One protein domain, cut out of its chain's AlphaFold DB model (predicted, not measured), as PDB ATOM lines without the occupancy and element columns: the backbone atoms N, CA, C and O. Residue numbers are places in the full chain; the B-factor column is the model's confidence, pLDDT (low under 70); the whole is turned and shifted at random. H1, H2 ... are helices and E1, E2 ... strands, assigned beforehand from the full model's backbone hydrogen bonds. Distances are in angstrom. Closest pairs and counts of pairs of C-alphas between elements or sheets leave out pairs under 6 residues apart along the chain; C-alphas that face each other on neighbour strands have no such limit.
ATOM      1  N   GLY A  18      80.379 -25.610  41.359       84.94
ATOM      2  CA  GLY A  18      80.874 -24.243  41.391       84.94
ATOM      3  C   GLY A  18      81.658 -23.996  42.670       84.94
ATOM      4  O   GLY A  18      81.242 -24.431  43.744       84.94
ATOM      5  N   VAL A  19      82.784 -23.306  42.550       85.69
ATOM      6  CA  VAL A  19      83.611 -22.843  43.663       85.69
ATOM      7  C   VAL A  19      83.688 -21.328  43.575       85.69
ATOM      8  O   VAL A  19      84.141 -20.792  42.565       85.69
ATOM      9  N   LEU A  20      83.246 -20.642  44.626       87.06
ATOM     10  CA  LEU A  20      83.497 -19.216  44.806       87.06
ATOM     11  C   LEU A  20      84.784 -19.058  45.615       87.06
ATOM     12  O   LEU A  20      84.918 -19.620  46.701       87.06
ATOM     13  N   ILE A  21      85.733 -18.311  45.070       87.12
ATOM     14  CA  ILE A  21      87.015 -18.005  45.688       87.12
ATOM     15  C   ILE A  21      86.973 -16.530  46.078       87.12
ATOM     16  O   ILE A  21      87.082 -15.638  45.238       87.12
ATOM     17  N   ALA A  22      86.798 -16.294  47.372       88.94
ATOM     18  CA  ALA A  22      86.846 -14.979  47.991       88.94
ATOM     19  C   ALA A  22      88.059 -14.899  48.922       88.94
ATOM     20  O   ALA A  22      88.455 -15.889  49.541       88.94
ATOM     21  N   ARG A  23      88.657 -13.710  49.030       86.81
ATOM     22  CA  ARG A  23      89.788 -13.467  49.937       86.81
ATOM     23  C   ARG A  23      89.379 -13.591  51.405       86.81
ATOM     24  O   ARG A  23      90.156 -14.069  52.229       86.81
ATOM     25  N   ASP A  24      88.191 -13.098  51.726       86.12
ATOM     26  CA  ASP A  24      87.639 -13.016  53.071       86.12
ATOM     27  C   ASP A  24      86.101 -13.043  53.024       86.12
ATOM     28  O   ASP A  24      85.493 -12.894  51.962       86.12
ATOM     29  N   GLU A  25      85.472 -13.239  54.185       88.44
ATOM     30  CA  GLU A  25      84.006 -13.320  54.326       88.44
ATOM     31  C   GLU A  25      83.293 -12.035  53.878       88.44
ATOM     32  O   GLU A  25      82.140 -12.075  53.455       88.44
ATOM     33  N   HIS A  26      83.967 -10.882  53.956       88.19
ATOM     34  CA  HIS A  26      83.378  -9.614  53.539       88.19
ATOM     35  C   HIS A  26      83.229  -9.552  52.019       88.19
ATOM     36  O   HIS A  26      82.176  -9.151  51.534       88.19
ATOM     37  N   MET A  27      84.239 -10.015  51.279       88.00
ATOM     38  CA  MET A  27      84.191 -10.117  49.820       88.00
ATOM     39  C   MET A  27      83.106 -11.093  49.332       88.00
ATOM     40  O   MET A  27      82.434 -10.807  48.343       88.00
ATOM     41  N   GLU A  28      82.905 -12.222  50.022       89.19
ATOM     42  CA  GLU A  28      81.797 -13.148  49.736       89.19
ATOM     43  C   GLU A  28      80.436 -12.478  49.980       89.19
ATOM     44  O   GLU A  28      79.570 -12.490  49.107       89.19
ATOM     45  N   ALA A  29      80.267 -11.830  51.137       89.12
ATOM     46  CA  ALA A  29      79.023 -11.149  51.478       89.12
ATOM     47  C   ALA A  29      78.689 -10.008  50.500       89.12
ATOM     48  O   ALA A  29      77.532  -9.846  50.111       89.12
ATOM     49  N   ASP A  30      79.689  -9.233  50.077       87.50
ATOM     50  CA  ASP A  30      79.505  -8.143  49.117       87.50
ATOM     51  C   ASP A  30      79.057  -8.667  47.748       87.50
ATOM     52  O   ASP A  30      78.192  -8.059  47.109       87.50
ATOM     53  N   TRP A  31      79.580  -9.820  47.325       86.25
ATOM     54  CA  TRP A  31      79.158 -10.496  46.100       86.25
ATOM     55  C   TRP A  31      77.723 -11.013  46.172       86.25
ATOM     56  O   TRP A  31      76.946 -10.781  45.245       86.25
ATOM     57  N   ASP A  32      77.334 -11.641  47.279       86.62
ATOM     58  CA  ASP A  32      75.960 -12.117  47.470       86.62
ATOM     59  C   ASP A  32      74.942 -10.966  47.495       86.62
ATOM     60  O   ASP A  32      73.813 -11.107  47.016       86.62
ATOM     61  N   LEU A  33      75.335  -9.815  48.044       88.75
ATOM     62  CA  LEU A  33      74.469  -8.642  48.162       88.75
ATOM     63  C   LEU A  33      74.418  -7.800  46.884       88.75
ATOM     64  O   LEU A  33      73.356  -7.283  46.533       88.75
ATOM     65  N   SER A  34      75.559  -7.623  46.219       85.31
ATOM     66  CA  SER A  34      75.742  -6.584  45.197       85.31
ATOM     67  C   SER A  34      76.260  -7.112  43.856       85.31
ATOM     68  O   SER A  34      76.319  -6.355  42.885       85.31
ATOM     69  N   GLY A  35      76.616  -8.393  43.761       83.25
ATOM     70  CA  GLY A  35      77.190  -8.999  42.561       83.25
ATOM     71  C   GLY A  35      78.603  -8.491  42.272       83.25
ATOM     72  O   GLY A  35      79.463  -8.503  43.144       83.25
ATOM     73  N   TYR A  36      78.844  -8.029  41.042       80.56
ATOM     74  CA  TYR A  36      80.162  -7.659  40.492       80.56
ATOM     75  C   TYR A  36      80.764  -6.355  41.057       80.56
ATOM     76  O   TYR A  36      81.353  -5.562  40.322       80.56
ATOM     77  N   VAL A  37      80.603  -6.091  42.351       82.44
ATOM     78  CA  VAL A  37      81.211  -4.934  43.007       82.44
ATOM     79  C   VAL A  37      82.622  -5.289  43.458       82.44
ATOM     80  O   VAL A  37      82.863  -6.351  44.026       82.44
ATOM     81  N   LEU A  38      83.554  -4.378  43.189       86.56
ATOM     82  CA  LEU A  38      84.930  -4.471  43.658       86.56
ATOM     83  C   LEU A  38      85.056  -3.839  45.042       86.56
ATOM     84  O   LEU A  38      84.438  -2.809  45.327       86.56
ATOM     85  N   ASP A  39      85.904  -4.423  45.881       84.88
ATOM     86  CA  ASP A  39      86.228  -3.874  47.187       84.88
ATOM     87  C   ASP A  39      87.061  -2.579  47.067       84.88
ATOM     88  O   ASP A  39      87.447  -2.112  45.992       84.88
ATOM     89  N   LYS A  40      87.403  -1.982  48.213       85.44
ATOM     90  CA  LYS A  40      88.232  -0.763  48.283       85.44
ATOM     91  C   LYS A  40      89.640  -0.895  47.675       85.44
ATOM     92  O   LYS A  40      90.325   0.116  47.536       85.44
ATOM     93  N   ARG A  41      90.108  -2.113  47.397       83.12
ATOM     94  CA  ARG A  41      91.387  -2.410  46.733       83.12
ATOM     95  C   ARG A  41      91.205  -2.630  45.227       83.12
ATOM     96  O   ARG A  41      92.205  -2.781  44.535       83.12
ATOM     97  N   GLY A  42      89.971  -2.586  44.723       87.19
ATOM     98  CA  GLY A  42      89.654  -2.884  43.332       87.19
ATOM     99  C   GLY A  42      89.649  -4.385  43.039       87.19
ATOM    100  O   GLY A  42      89.932  -4.763  41.907       87.19
ATOM    101  N   GLU A  43      89.380  -5.217  44.047       86.56
ATOM    102  CA  GLU A  43      89.374  -6.681  43.948       86.56
ATOM    103  C   GLU A  43      87.963  -7.221  44.208       86.56
ATOM    104  O   GLU A  43      87.285  -6.771  45.135       86.56
ATOM    105  N   GLY A  44      87.526  -8.205  43.430       86.19
ATOM    106  CA  GLY A  44      86.313  -8.977  43.683       86.19
ATOM    107  C   GLY A  44      86.573 -10.486  43.670       86.19
ATOM    108  O   GLY A  44      87.690 -10.933  43.394       86.19
ATOM    109  N   PRO A  45      85.562 -11.298  44.016       88.06
ATOM    110  CA  PRO A  45      85.730 -12.740  44.078       88.06
ATOM    111  C   PRO A  45      85.738 -13.379  42.688       88.06
ATOM    112  O   PRO A  45      85.216 -12.840  41.715       88.06
ATOM    113  N   LEU A  46      86.293 -14.585  42.629       87.06
ATOM    114  CA  LEU A  46      86.422 -15.400  41.429       87.06
ATOM    115  C   LEU A  46      85.496 -16.612  41.534       87.06
ATOM    116  O   LEU A  46      85.617 -17.386  42.479       87.06
ATOM    117  N   ALA A  47      84.605 -16.826  40.568       87.94
ATOM    118  CA  ALA A  47      83.797 -18.043  40.513       87.94
ATOM    119  C   ALA A  47      84.319 -18.995  39.430       87.94
ATOM    120  O   ALA A  47      84.500 -18.613  38.273       87.94
ATOM    121  N   LEU A  48      84.538 -20.250  39.812       86.44
ATOM    122  CA  LEU A  48      84.930 -21.343  38.935       86.44
ATOM    123  C   LEU A  48      83.792 -22.355  38.867       86.44
ATOM    124  O   LEU A  48      83.469 -22.987  39.869       86.44
ATOM    125  N   TYR A  49      83.221 -22.548  37.688       86.31
ATOM    126  CA  TYR A  49      82.242 -23.597  37.429       86.31
ATOM    127  C   TYR A  49      82.891 -24.712  36.632       86.31
ATOM    128  O   TYR A  49      83.694 -24.444  35.741       86.31
ATOM    129  N   TYR A  50      82.543 -25.953  36.937       86.38
ATOM    130  CA  TYR A  50      83.031 -27.110  36.203       86.38
ATOM    131  C   TYR A  50      81.883 -28.047  35.857       86.38
ATOM    132  O   TYR A  50      80.955 -28.224  36.646       86.38
ATOM    133  N   GLU A  51      81.955 -28.648  34.676       84.56
ATOM    134  CA  GLU A  51      81.019 -29.673  34.218       84.56
ATOM    135  C   GLU A  51      81.668 -30.578  33.162       84.56
ATOM    136  O   GLU A  51      82.655 -30.178  32.536       84.56
ATOM    137  N   PRO A  52      81.141 -31.787  32.911       84.06
ATOM    138  CA  PRO A  52      81.637 -32.648  31.853       84.06
ATOM    139  C   PRO A  52      81.181 -32.060  30.520       84.06
ATOM    140  O   PRO A  52      80.006 -31.742  30.342       84.06
ATOM    141  N   THR A  53      82.083 -31.939  29.549       75.12
ATOM    142  CA  THR A  53      81.775 -31.219  28.297       75.12
ATOM    143  C   THR A  53      80.832 -31.982  27.371       75.12
ATOM    144  O   THR A  53      80.323 -31.429  26.398       75.12
ATOM    145  N   GLY A  54      80.655 -33.284  27.612       72.62
ATOM    146  CA  GLY A  54      79.996 -34.204  26.684       72.62
ATOM    147  C   GLY A  54      80.744 -34.383  25.354       72.62
ATOM    148  O   GLY A  54      80.317 -35.180  24.519       72.62
ATOM    149  N   TRP A  55      81.859 -33.677  25.143       76.38
ATOM    150  CA  TRP A  55      82.672 -33.770  23.941       76.38
ATOM    151  C   TRP A  55      83.648 -34.933  24.063       76.38
ATOM    152  O   TRP A  55      84.302 -35.123  25.086       76.38
ATOM    153  N   GLN A  56      83.763 -35.704  22.988       76.69
ATOM    154  CA  GLN A  56      84.748 -36.784  22.878       76.69
ATOM    155  C   GLN A  56      86.059 -36.298  22.254       76.69
ATOM    156  O   GLN A  56      87.097 -36.948  22.378       76.69
ATOM    157  N   SER A  57      86.006 -35.152  21.575       84.31
ATOM    158  CA  SER A  57      87.133 -34.576  20.862       84.31
ATOM    159  C   SER A  57      87.020 -33.059  20.773       84.31
ATOM    160  O   SER A  57      85.924 -32.550  20.530       84.31
ATOM    161  N   LEU A  58      88.145 -32.356  20.892       85.50
ATOM    162  CA  LEU A  58      88.229 -30.907  20.744       85.50
ATOM    163  C   LEU A  58      89.348 -30.533  19.753       85.50
ATOM    164  O   LEU A  58      90.504 -30.886  20.001       85.50
ATOM    165  N   PRO A  59      89.043 -29.831  18.647       88.94
ATOM    166  CA  PRO A  59      90.071 -29.276  17.774       88.94
ATOM    167  C   PRO A  59      90.743 -28.077  18.458       88.94
ATOM    168  O   PRO A  59      90.056 -27.184  18.954       88.94
ATOM    169  N   VAL A  60      92.077 -28.051  18.490       89.75
ATOM    170  CA  VAL A  60      92.866 -26.953  19.073       89.75
ATOM    171  C   VAL A  60      94.138 -26.699  18.263       89.75
ATOM    172  O   VAL A  60      94.628 -27.585  17.567       89.75
ATOM    173  N   VAL A  61      94.700 -25.498  18.404       93.25
ATOM    174  CA  VAL A  61      96.009 -25.123  17.850       93.25
ATOM    175  C   VAL A  61      96.948 -24.837  19.023       93.25
ATOM    176  O   VAL A  61      96.853 -23.758  19.621       93.25
ATOM    177  N   PRO A  62      97.827 -25.780  19.405       88.62
ATOM    178  CA  PRO A  62      98.737 -25.567  20.518       88.62
ATOM    179  C   PRO A  62      99.727 -24.468  20.138       88.62
ATOM    180  O   PRO A  62     100.257 -24.474  19.026       88.62
ATOM    181  N   GLN A  63      99.974 -23.532  21.051       88.50
ATOM    182  CA  GLN A  63     100.941 -22.445  20.847       88.50
ATOM    183  C   GLN A  63     102.373 -22.852  21.225       88.50
ATOM    184  O   GLN A  63     103.332 -22.228  20.778       88.50
ATOM    185  N   GLU A  64     102.516 -23.931  21.993       85.31
ATOM    186  CA  GLU A  64     103.784 -24.505  22.440       85.31
ATOM    187  C   GLU A  64     103.800 -26.011  22.159       85.31
ATOM    188  O   GLU A  64     102.736 -26.620  22.030       85.31
ATOM    189  N   ASP A  65     104.989 -26.617  22.056       84.19
ATOM    190  CA  ASP A  65     105.114 -28.058  21.808       84.19
ATOM    191  C   ASP A  65     104.583 -28.855  23.013       84.19
ATOM    192  O   ASP A  65     105.241 -28.871  24.062       84.19
ATOM    193  N   PRO A  66     103.451 -29.574  22.874       78.69
ATOM    194  CA  PRO A  66     102.860 -30.321  23.982       78.69
ATOM    195  C   PRO A  66     103.722 -31.509  24.435       78.69
ATOM    196  O   PRO A  66     103.458 -32.090  25.483       78.69
ATOM    197  N   TYR A  67     104.747 -31.885  23.662       82.25
ATOM    198  CA  TYR A  67     105.674 -32.973  23.980       82.25
ATOM    199  C   TYR A  67     107.067 -32.476  24.383       82.25
ATOM    200  O   TYR A  67     107.983 -33.289  24.510       82.25
ATOM    201  N   SER A  68     107.239 -31.158  24.540       78.69
ATOM    202  CA  SER A  68     108.485 -30.520  24.984       78.69
ATOM    203  C   SER A  68     109.736 -31.004  24.229       78.69
ATOM    204  O   SER A  68     110.793 -31.219  24.830       78.69
ATOM    205  N   ARG A  69     109.647 -31.217  22.905       78.62
ATOM    206  CA  ARG A  69     110.776 -31.743  22.127       78.62
ATOM    207  C   ARG A  69     111.860 -30.677  22.017       78.62
ATOM    208  O   ARG A  69     111.618 -29.540  21.621       78.62
ATOM    209  N   VAL A  70     113.092 -31.059  22.339       79.69
ATOM    210  CA  VAL A  70     114.244 -30.150  22.311       79.69
ATOM    211  C   VAL A  70     114.859 -30.118  20.907       79.69
ATOM    212  O   VAL A  70     115.026 -31.161  20.278       79.69
ATOM    213  N   GLY A  71     115.251 -28.935  20.424       75.69
ATOM    214  CA  GLY A  71     116.121 -28.786  19.245       75.69
ATOM    215  C   GLY A  71     115.445 -28.382  17.932       75.69
ATOM    216  O   GLY A  71     116.153 -28.054  16.982       75.69
ATOM    217  N   PHE A  72     114.113 -28.320  17.875       74.62
ATOM    218  CA  PHE A  72     113.377 -27.803  16.716       74.62
ATOM    219  C   PHE A  72     112.478 -26.636  17.123       74.62
ATOM    220  O   PHE A  72     111.894 -26.640  18.203       74.62
ATOM    221  N   ARG A  73     112.371 -25.622  16.256       82.50
ATOM    222  CA  ARG A  73     111.374 -24.560  16.432       82.50
ATOM    223  C   ARG A  73     109.993 -25.188  16.247       82.50
ATOM    224  O   ARG A  73     109.724 -25.746  15.189       82.50
ATOM    225  N   TYR A  74     109.151 -25.082  17.266       87.38
ATOM    226  CA  TYR A  74     107.755 -25.476  17.174       87.38
ATOM    227  C   TYR A  74     107.004 -24.525  16.232       87.38
ATOM    228  O   TYR A  74     107.117 -23.304  16.353       87.38
ATOM    229  N   GLU A  75     106.268 -25.092  15.282       89.38
ATOM    230  CA  GLU A  75     105.344 -24.374  14.407       89.38
ATOM    231  C   GLU A  75     103.930 -24.840  14.771       89.38
ATOM    232  O   GLU A  75     103.703 -26.048  14.751       89.38
ATOM    233  N   PRO A  76     103.000 -23.946  15.155       91.75
ATOM    234  CA  PRO A  76     101.643 -24.339  15.519       91.75
ATOM    235  C   PRO A  76     100.929 -25.086  14.386       91.75
ATOM    236  O   PRO A  76     100.939 -24.642  13.239       91.75
ATOM    237  N   TYR A  77     100.276 -26.199  14.716       88.12
ATOM    238  CA  TYR A  77      99.461 -26.980  13.784       88.12
ATOM    239  C   TYR A  77      98.154 -27.419  14.438       88.12
ATOM    240  O   TYR A  77      98.065 -27.537  15.661       88.12
ATOM    241  N   ASP A  78      97.138 -27.669  13.614       92.88
ATOM    242  CA  ASP A  78      95.858 -28.186  14.087       92.88
ATOM    243  C   ASP A  78      96.046 -29.579  14.696       92.88
ATOM    244  O   ASP A  78      96.561 -30.499  14.053       92.88
ATOM    245  N   ILE A  79      95.575 -29.754  15.928       90.19
ATOM    246  CA  ILE A  79      95.443 -31.063  16.562       90.19
ATOM    247  C   ILE A  79      94.002 -31.293  16.994       90.19
ATOM    248  O   ILE A  79      93.212 -30.370  17.169       90.19
ATOM    249  N   THR A  80      93.664 -32.558  17.214       89.88
ATOM    250  CA  THR A  80      92.426 -32.938  17.894       89.88
ATOM    251  C   THR A  80      92.789 -33.602  19.209       89.88
ATOM    252  O   THR A  80      93.420 -34.658  19.222       89.88
ATOM    253  N   VAL A  81      92.383 -32.991  20.317       84.19
ATOM    254  CA  VAL A  81      92.482 -33.601  21.642       84.19
ATOM    255  C   VAL A  81      91.335 -34.588  21.770       84.19
ATOM    256  O   VAL A  81      90.177 -34.183  21.772       84.19
ATOM    257  N   VAL A  82      91.653 -35.877  21.855       83.00
ATOM    258  CA  VAL A  82      90.684 -36.951  22.105       83.00
ATOM    259  C   VAL A  82      90.913 -37.452  23.522       83.00
ATOM    260  O   VAL A  82      92.019 -37.866  23.861       83.00
ATOM    261  N   GLY A  83      89.877 -37.411  24.352       73.50
ATOM    262  CA  GLY A  83      89.982 -37.795  25.754       73.50
ATOM    263  C   GLY A  83      88.675 -38.366  26.276       73.50
ATOM    264  O   GLY A  83      87.593 -37.899  25.926       73.50
ATOM    265  N   ALA A  84      88.774 -39.381  27.132       69.25
ATOM    266  CA  ALA A  84      87.652 -39.813  27.950       69.25
ATOM    267  C   ALA A  84      87.602 -38.923  29.200       69.25
ATOM    268  O   ALA A  84      88.569 -38.878  29.954       69.25
ATOM    269  N   GLY A  85      86.488 -38.214  29.410       73.81
ATOM    270  CA  GLY A  85      86.299 -37.370  30.598       73.81
ATOM    271  C   GLY A  85      86.854 -35.951  30.466       73.81
ATOM    272  O   GLY A  85      87.526 -35.472  31.374       73.81
ATOM    273  N   LEU A  86      86.577 -35.268  29.352       76.38
ATOM    274  CA  LEU A  86      86.841 -33.833  29.243       76.38
ATOM    275  C   LEU A  86      85.901 -33.042  30.169       76.38
ATOM    276  O   LEU A  86      84.690 -33.271  30.180       76.38
ATOM    277  N   TYR A  87      86.469 -32.078  30.889       80.69
ATOM    278  CA  TYR A  87      85.739 -31.118  31.716       80.69
ATOM    279  C   TYR A  87      85.887 -29.706  31.153       80.69
ATOM    280  O   TYR A  87      86.961 -29.320  30.690       80.69
ATOM    281  N   LEU A  88      84.798 -28.944  31.198       82.38
ATOM    282  CA  LEU A  88      84.755 -27.532  30.855       82.38
ATOM    283  C   LEU A  88      84.809 -26.771  32.165       82.38
ATOM    284  O   LEU A  88      83.937 -26.934  33.015       82.38
ATOM    285  N   PHE A  89      85.823 -25.927  32.293       84.12
ATOM    286  CA  PHE A  89      85.936 -24.986  33.390       84.12
ATOM    287  C   PHE A  89      85.540 -23.601  32.884       84.12
ATOM    288  O   PHE A  89      86.151 -23.077  31.955       84.12
ATOM    289  N   THR A  90      84.508 -23.015  33.485       85.06
ATOM    290  CA  THR A  90      84.075 -21.643  33.216       85.06
ATOM    291  C   THR A  90      84.515 -20.752  34.359       85.06
ATOM    292  O   THR A  90      84.136 -20.969  35.510       85.06
ATOM    293  N   LEU A  91      85.293 -19.731  34.022       85.06
ATOM    294  CA  LEU A  91      85.765 -18.733  34.963       85.06
ATOM    295  C   LEU A  91      84.934 -17.457  34.853       85.06
ATOM    296  O   LEU A  91      84.737 -16.937  33.756       85.06
ATOM    297  N   VAL A  92      84.506 -16.927  35.993       86.19
ATOM    298  CA  VAL A  92      83.817 -15.642  36.094       86.19
ATOM    299  C   VAL A  92      84.577 -14.764  37.079       86.19
ATOM    300  O   VAL A  92      84.696 -15.108  38.253       86.19
ATOM    301  N   THR A  93      85.084 -13.635  36.589       85.69
ATOM    302  CA  THR A  93      85.829 -12.656  37.386       85.69
ATOM    303  C   THR A  93      85.317 -11.237  37.117       85.69
ATOM    304  O   THR A  93      85.067 -10.906  35.954       85.69
ATOM    305  N   PRO A  94      85.132 -10.391  38.150       83.19
ATOM    306  CA  PRO A  94      84.779  -8.981  37.983       83.19
ATOM    307  C   PRO A  94      85.974  -8.118  37.543       83.19
ATOM    308  O   PRO A  94      85.774  -6.994  37.084       83.19
ATOM    309  N   ASP A  95      87.203  -8.628  37.669       84.56
ATOM    310  CA  ASP A  95      88.443  -7.896  37.400       84.56
ATOM    311  C   ASP A  95      89.604  -8.812  36.952       84.56
ATOM    312  O   ASP A  95      89.474 -10.029  36.863       84.56
ATOM    313  N   ASP A  96      90.760  -8.208  36.670       86.88
ATOM    314  CA  ASP A  96      92.041  -8.889  36.416       86.88
ATOM    315  C   ASP A  96      93.114  -8.420  37.425       86.88
ATOM    316  O   ASP A  96      94.232  -8.022  37.085       86.88
ATOM    317  N   SER A  97      92.726  -8.356  38.698       85.50
ATOM    318  CA  SER A  97      93.569  -7.938  39.818       85.50
ATOM    319  C   SER A  97      94.668  -8.955  40.131       85.50
ATOM    320  O   SER A  97      94.681 -10.096  39.662       85.50
ATOM    321  N   ALA A  98      95.609  -8.545  40.985       85.81
ATOM    322  CA  ALA A  98      96.657  -9.432  41.480       85.81
ATOM    323  C   ALA A  98      96.086 -10.651  42.227       85.81
ATOM    324  O   ALA A  98      96.647 -11.740  42.115       85.81
ATOM    325  N   PHE A  99      94.970 -10.483  42.944       84.00
ATOM    326  CA  PHE A  99      94.270 -11.581  43.604       84.00
ATOM    327  C   PHE A  99      93.744 -12.600  42.584       84.00
ATOM    328  O   PHE A  99      94.069 -13.784  42.690       84.00
ATOM    329  N   THR A 100      93.021 -12.138  41.560       83.94
ATOM    330  CA  THR A 100      92.487 -12.985  40.482       83.94
ATOM    331  C   THR A 100      93.591 -13.773  39.784       83.94
ATOM    332  O   THR A 100      93.484 -14.991  39.634       83.94
ATOM    333  N   ARG A 101      94.696 -13.110  39.419       85.44
ATOM    334  CA  ARG A 101      95.841 -13.775  38.778       85.44
ATOM    335  C   ARG A 101      96.493 -14.810  39.689       85.44
ATOM    336  O   ARG A 101      96.713 -15.933  39.256       85.44
ATOM    337  N   ALA A 102      96.727 -14.485  40.961       84.62
ATOM    338  CA  ALA A 102      97.320 -15.426  41.912       84.62
ATOM    339  C   ALA A 102      96.432 -16.662  42.155       84.62
ATOM    340  O   ALA A 102      96.938 -17.784  42.260       84.62
ATOM    341  N   ALA A 103      95.111 -16.475  42.222       81.56
ATOM    342  CA  ALA A 103      94.159 -17.576  42.332       81.56
ATOM    343  C   ALA A 103      94.191 -18.472  41.081       81.56
ATOM    344  O   ALA A 103      94.239 -19.696  41.206       81.56
ATOM    345  N   LEU A 104      94.239 -17.874  39.886       81.50
ATOM    346  CA  LEU A 104      94.353 -18.603  38.620       81.50
ATOM    347  C   LEU A 104      95.662 -19.369  38.484       81.50
ATOM    348  O   LEU A 104      95.633 -20.554  38.158       81.50
ATOM    349  N   ASP A 105      96.789 -18.733  38.788       83.06
ATOM    350  CA  ASP A 105      98.098 -19.380  38.761       83.06
ATOM    351  C   ASP A 105      98.113 -20.595  39.698       83.06
ATOM    352  O   ASP A 105      98.579 -21.672  39.330       83.06
ATOM    353  N   THR A 106      97.517 -20.467  40.889       82.31
ATOM    354  CA  THR A 106      97.402 -21.572  41.853       82.31
ATOM    355  C   THR A 106      96.545 -22.723  41.314       82.31
ATOM    356  O   THR A 106      96.898 -23.894  41.491       82.31
ATOM    357  N   LEU A 107      95.432 -22.418  40.637       76.81
ATOM    358  CA  LEU A 107      94.571 -23.423  40.003       76.81
ATOM    359  C   LEU A 107      95.302 -24.151  38.867       76.81
ATOM    360  O   LEU A 107      95.278 -25.381  38.815       76.81
ATOM    361  N   LEU A 108      95.992 -23.410  37.997       79.31
ATOM    362  CA  LEU A 108      96.755 -23.967  36.877       79.31
ATOM    363  C   LEU A 108      97.915 -24.845  37.360       79.31
ATOM    364  O   LEU A 108      98.103 -25.949  36.849       79.31
ATOM    365  N   LEU A 109      98.645 -24.411  38.393       77.12
ATOM    366  CA  LEU A 109      99.695 -25.217  39.022       77.12
ATOM    367  C   LEU A 109      99.138 -26.512  39.623       77.12
ATOM    368  O   LEU A 109      99.729 -27.578  39.454       77.12
ATOM    369  N   SER A 110      97.981 -26.442  40.283       72.25
ATOM    370  CA  SER A 110      97.327 -27.619  40.868       72.25
ATOM    371  C   SER A 110      96.859 -28.612  39.799       72.25
ATOM    372  O   SER A 110      96.918 -29.819  40.021       72.25
ATOM    373  N   ALA A 111      96.439 -28.124  38.627       67.81
ATOM    374  CA  ALA A 111      96.066 -28.965  37.491       67.81
ATOM    375  C   ALA A 111      97.282 -29.632  36.817       67.81
ATOM    376  O   ALA A 111      97.181 -30.771  36.362       67.81
ATOM    377  N   GLY A 112      98.436 -28.955  36.776       60.94
ATOM    378  CA  GLY A 112      99.676 -29.479  36.189       60.94
ATOM    379  C   GLY A 112     100.446 -30.472  37.071       60.94
ATOM    380  O   GLY A 112     101.210 -31.281  36.559       60.94
ATOM    381  N   ALA A 113     100.233 -30.465  38.390       48.69
ATOM    382  CA  ALA A 113     100.985 -31.297  39.340       48.69
ATOM    383  C   ALA A 113     100.615 -32.801  39.329       48.69
ATOM    384  O   ALA A 113     101.205 -33.587  40.069       48.69
TER     385      ALA A 113
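AT A GLANCE: This is residues 18 to 113 of the 120 residues of an uncharacterized protein of Streptomyces paucisporeus (UniProt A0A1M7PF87). The model is a loose arch: a small antiparallel sheet, E1 E2 E5, makes one limb, and the two-stranded hairpin E3 and E4 makes the other, reached from E2 and E5 through two tight links. H1 sits at the far end of the sheet from the hairpin, H2 lies loosely along the inside of the arch with its residues 108 to 112 free, and residues 67 to 72 of the long E3 to E4 link stick out beyond the hairpin. The printed part has 96 residues, with two named helices and five named strands in the order E1, H1, E2, E3, E4, E5, H2, and its class is mixed, helices and strands. The whole is loose, with a radius of gyration of the C-alphas of 17.6 A, and spans 50 by 33 by 22 A, only just elongated.

IN THESE COORDINATES: In the larger sheet, E2 is residues 46 to 52, 20.3 A long, with C-alpha 46 at (86.422, -15.400, 41.429). E5 is residues 87 to 92, 16.2 A long. E1 is residues 18 to 21, 9.8 A long, and begins with C-alpha 18 at (80.874, -24.243, 41.391). E3, residues 57 to 60, is 9.7 A long, and E4, residues 79 to 82, is 9.4 A long. H1 is residues 25 to 34, 14.0 A long. H2 is residues 98 to 112, 21.0 A long, and ends with C-alpha 112 at (99.676, -29.479, 36.189).

HOW THE PARTS SIT: E2 is the inner strand of the sheet, and E1 and E5 are its edge strands. E1 and E2 are antiparallel at 158 degrees; N 19 and O 48 are within hydrogen-bond range at 2.8 A. E2 and E5 are antiparallel at 159 degrees, with N 49 and O 90 at 2.8 A and N 51 and O 88 at 3.1 A. H2 is on this sheet but only grazes it, with its residues 99 to 107; its closest C-alphas to E2 are those of Thr 100 and Leu 46, 6.6 A apart. H1 is also on the sheet and only grazes it, with its residues 27 to 31. H1 and H2 are apart. E3 and E4 form a hairpin, antiparallel at 154 degrees, with N 58 and O 81 at 2.9 A; both strands are apart from H2. In H1 and H2 every O i to N i+4 pair is within hydrogen-bond range.

THE WHOLE: The C-alphas farthest apart are those of Leu 33 and Gly 71, 54.6 A. The printed part has no cut. The long links are H1 to E2, with 11 residues, and E3 to E4, with 18. The mean pLDDT of the printed part is 83.3, and residues 84 and 111 to 113 are under 70.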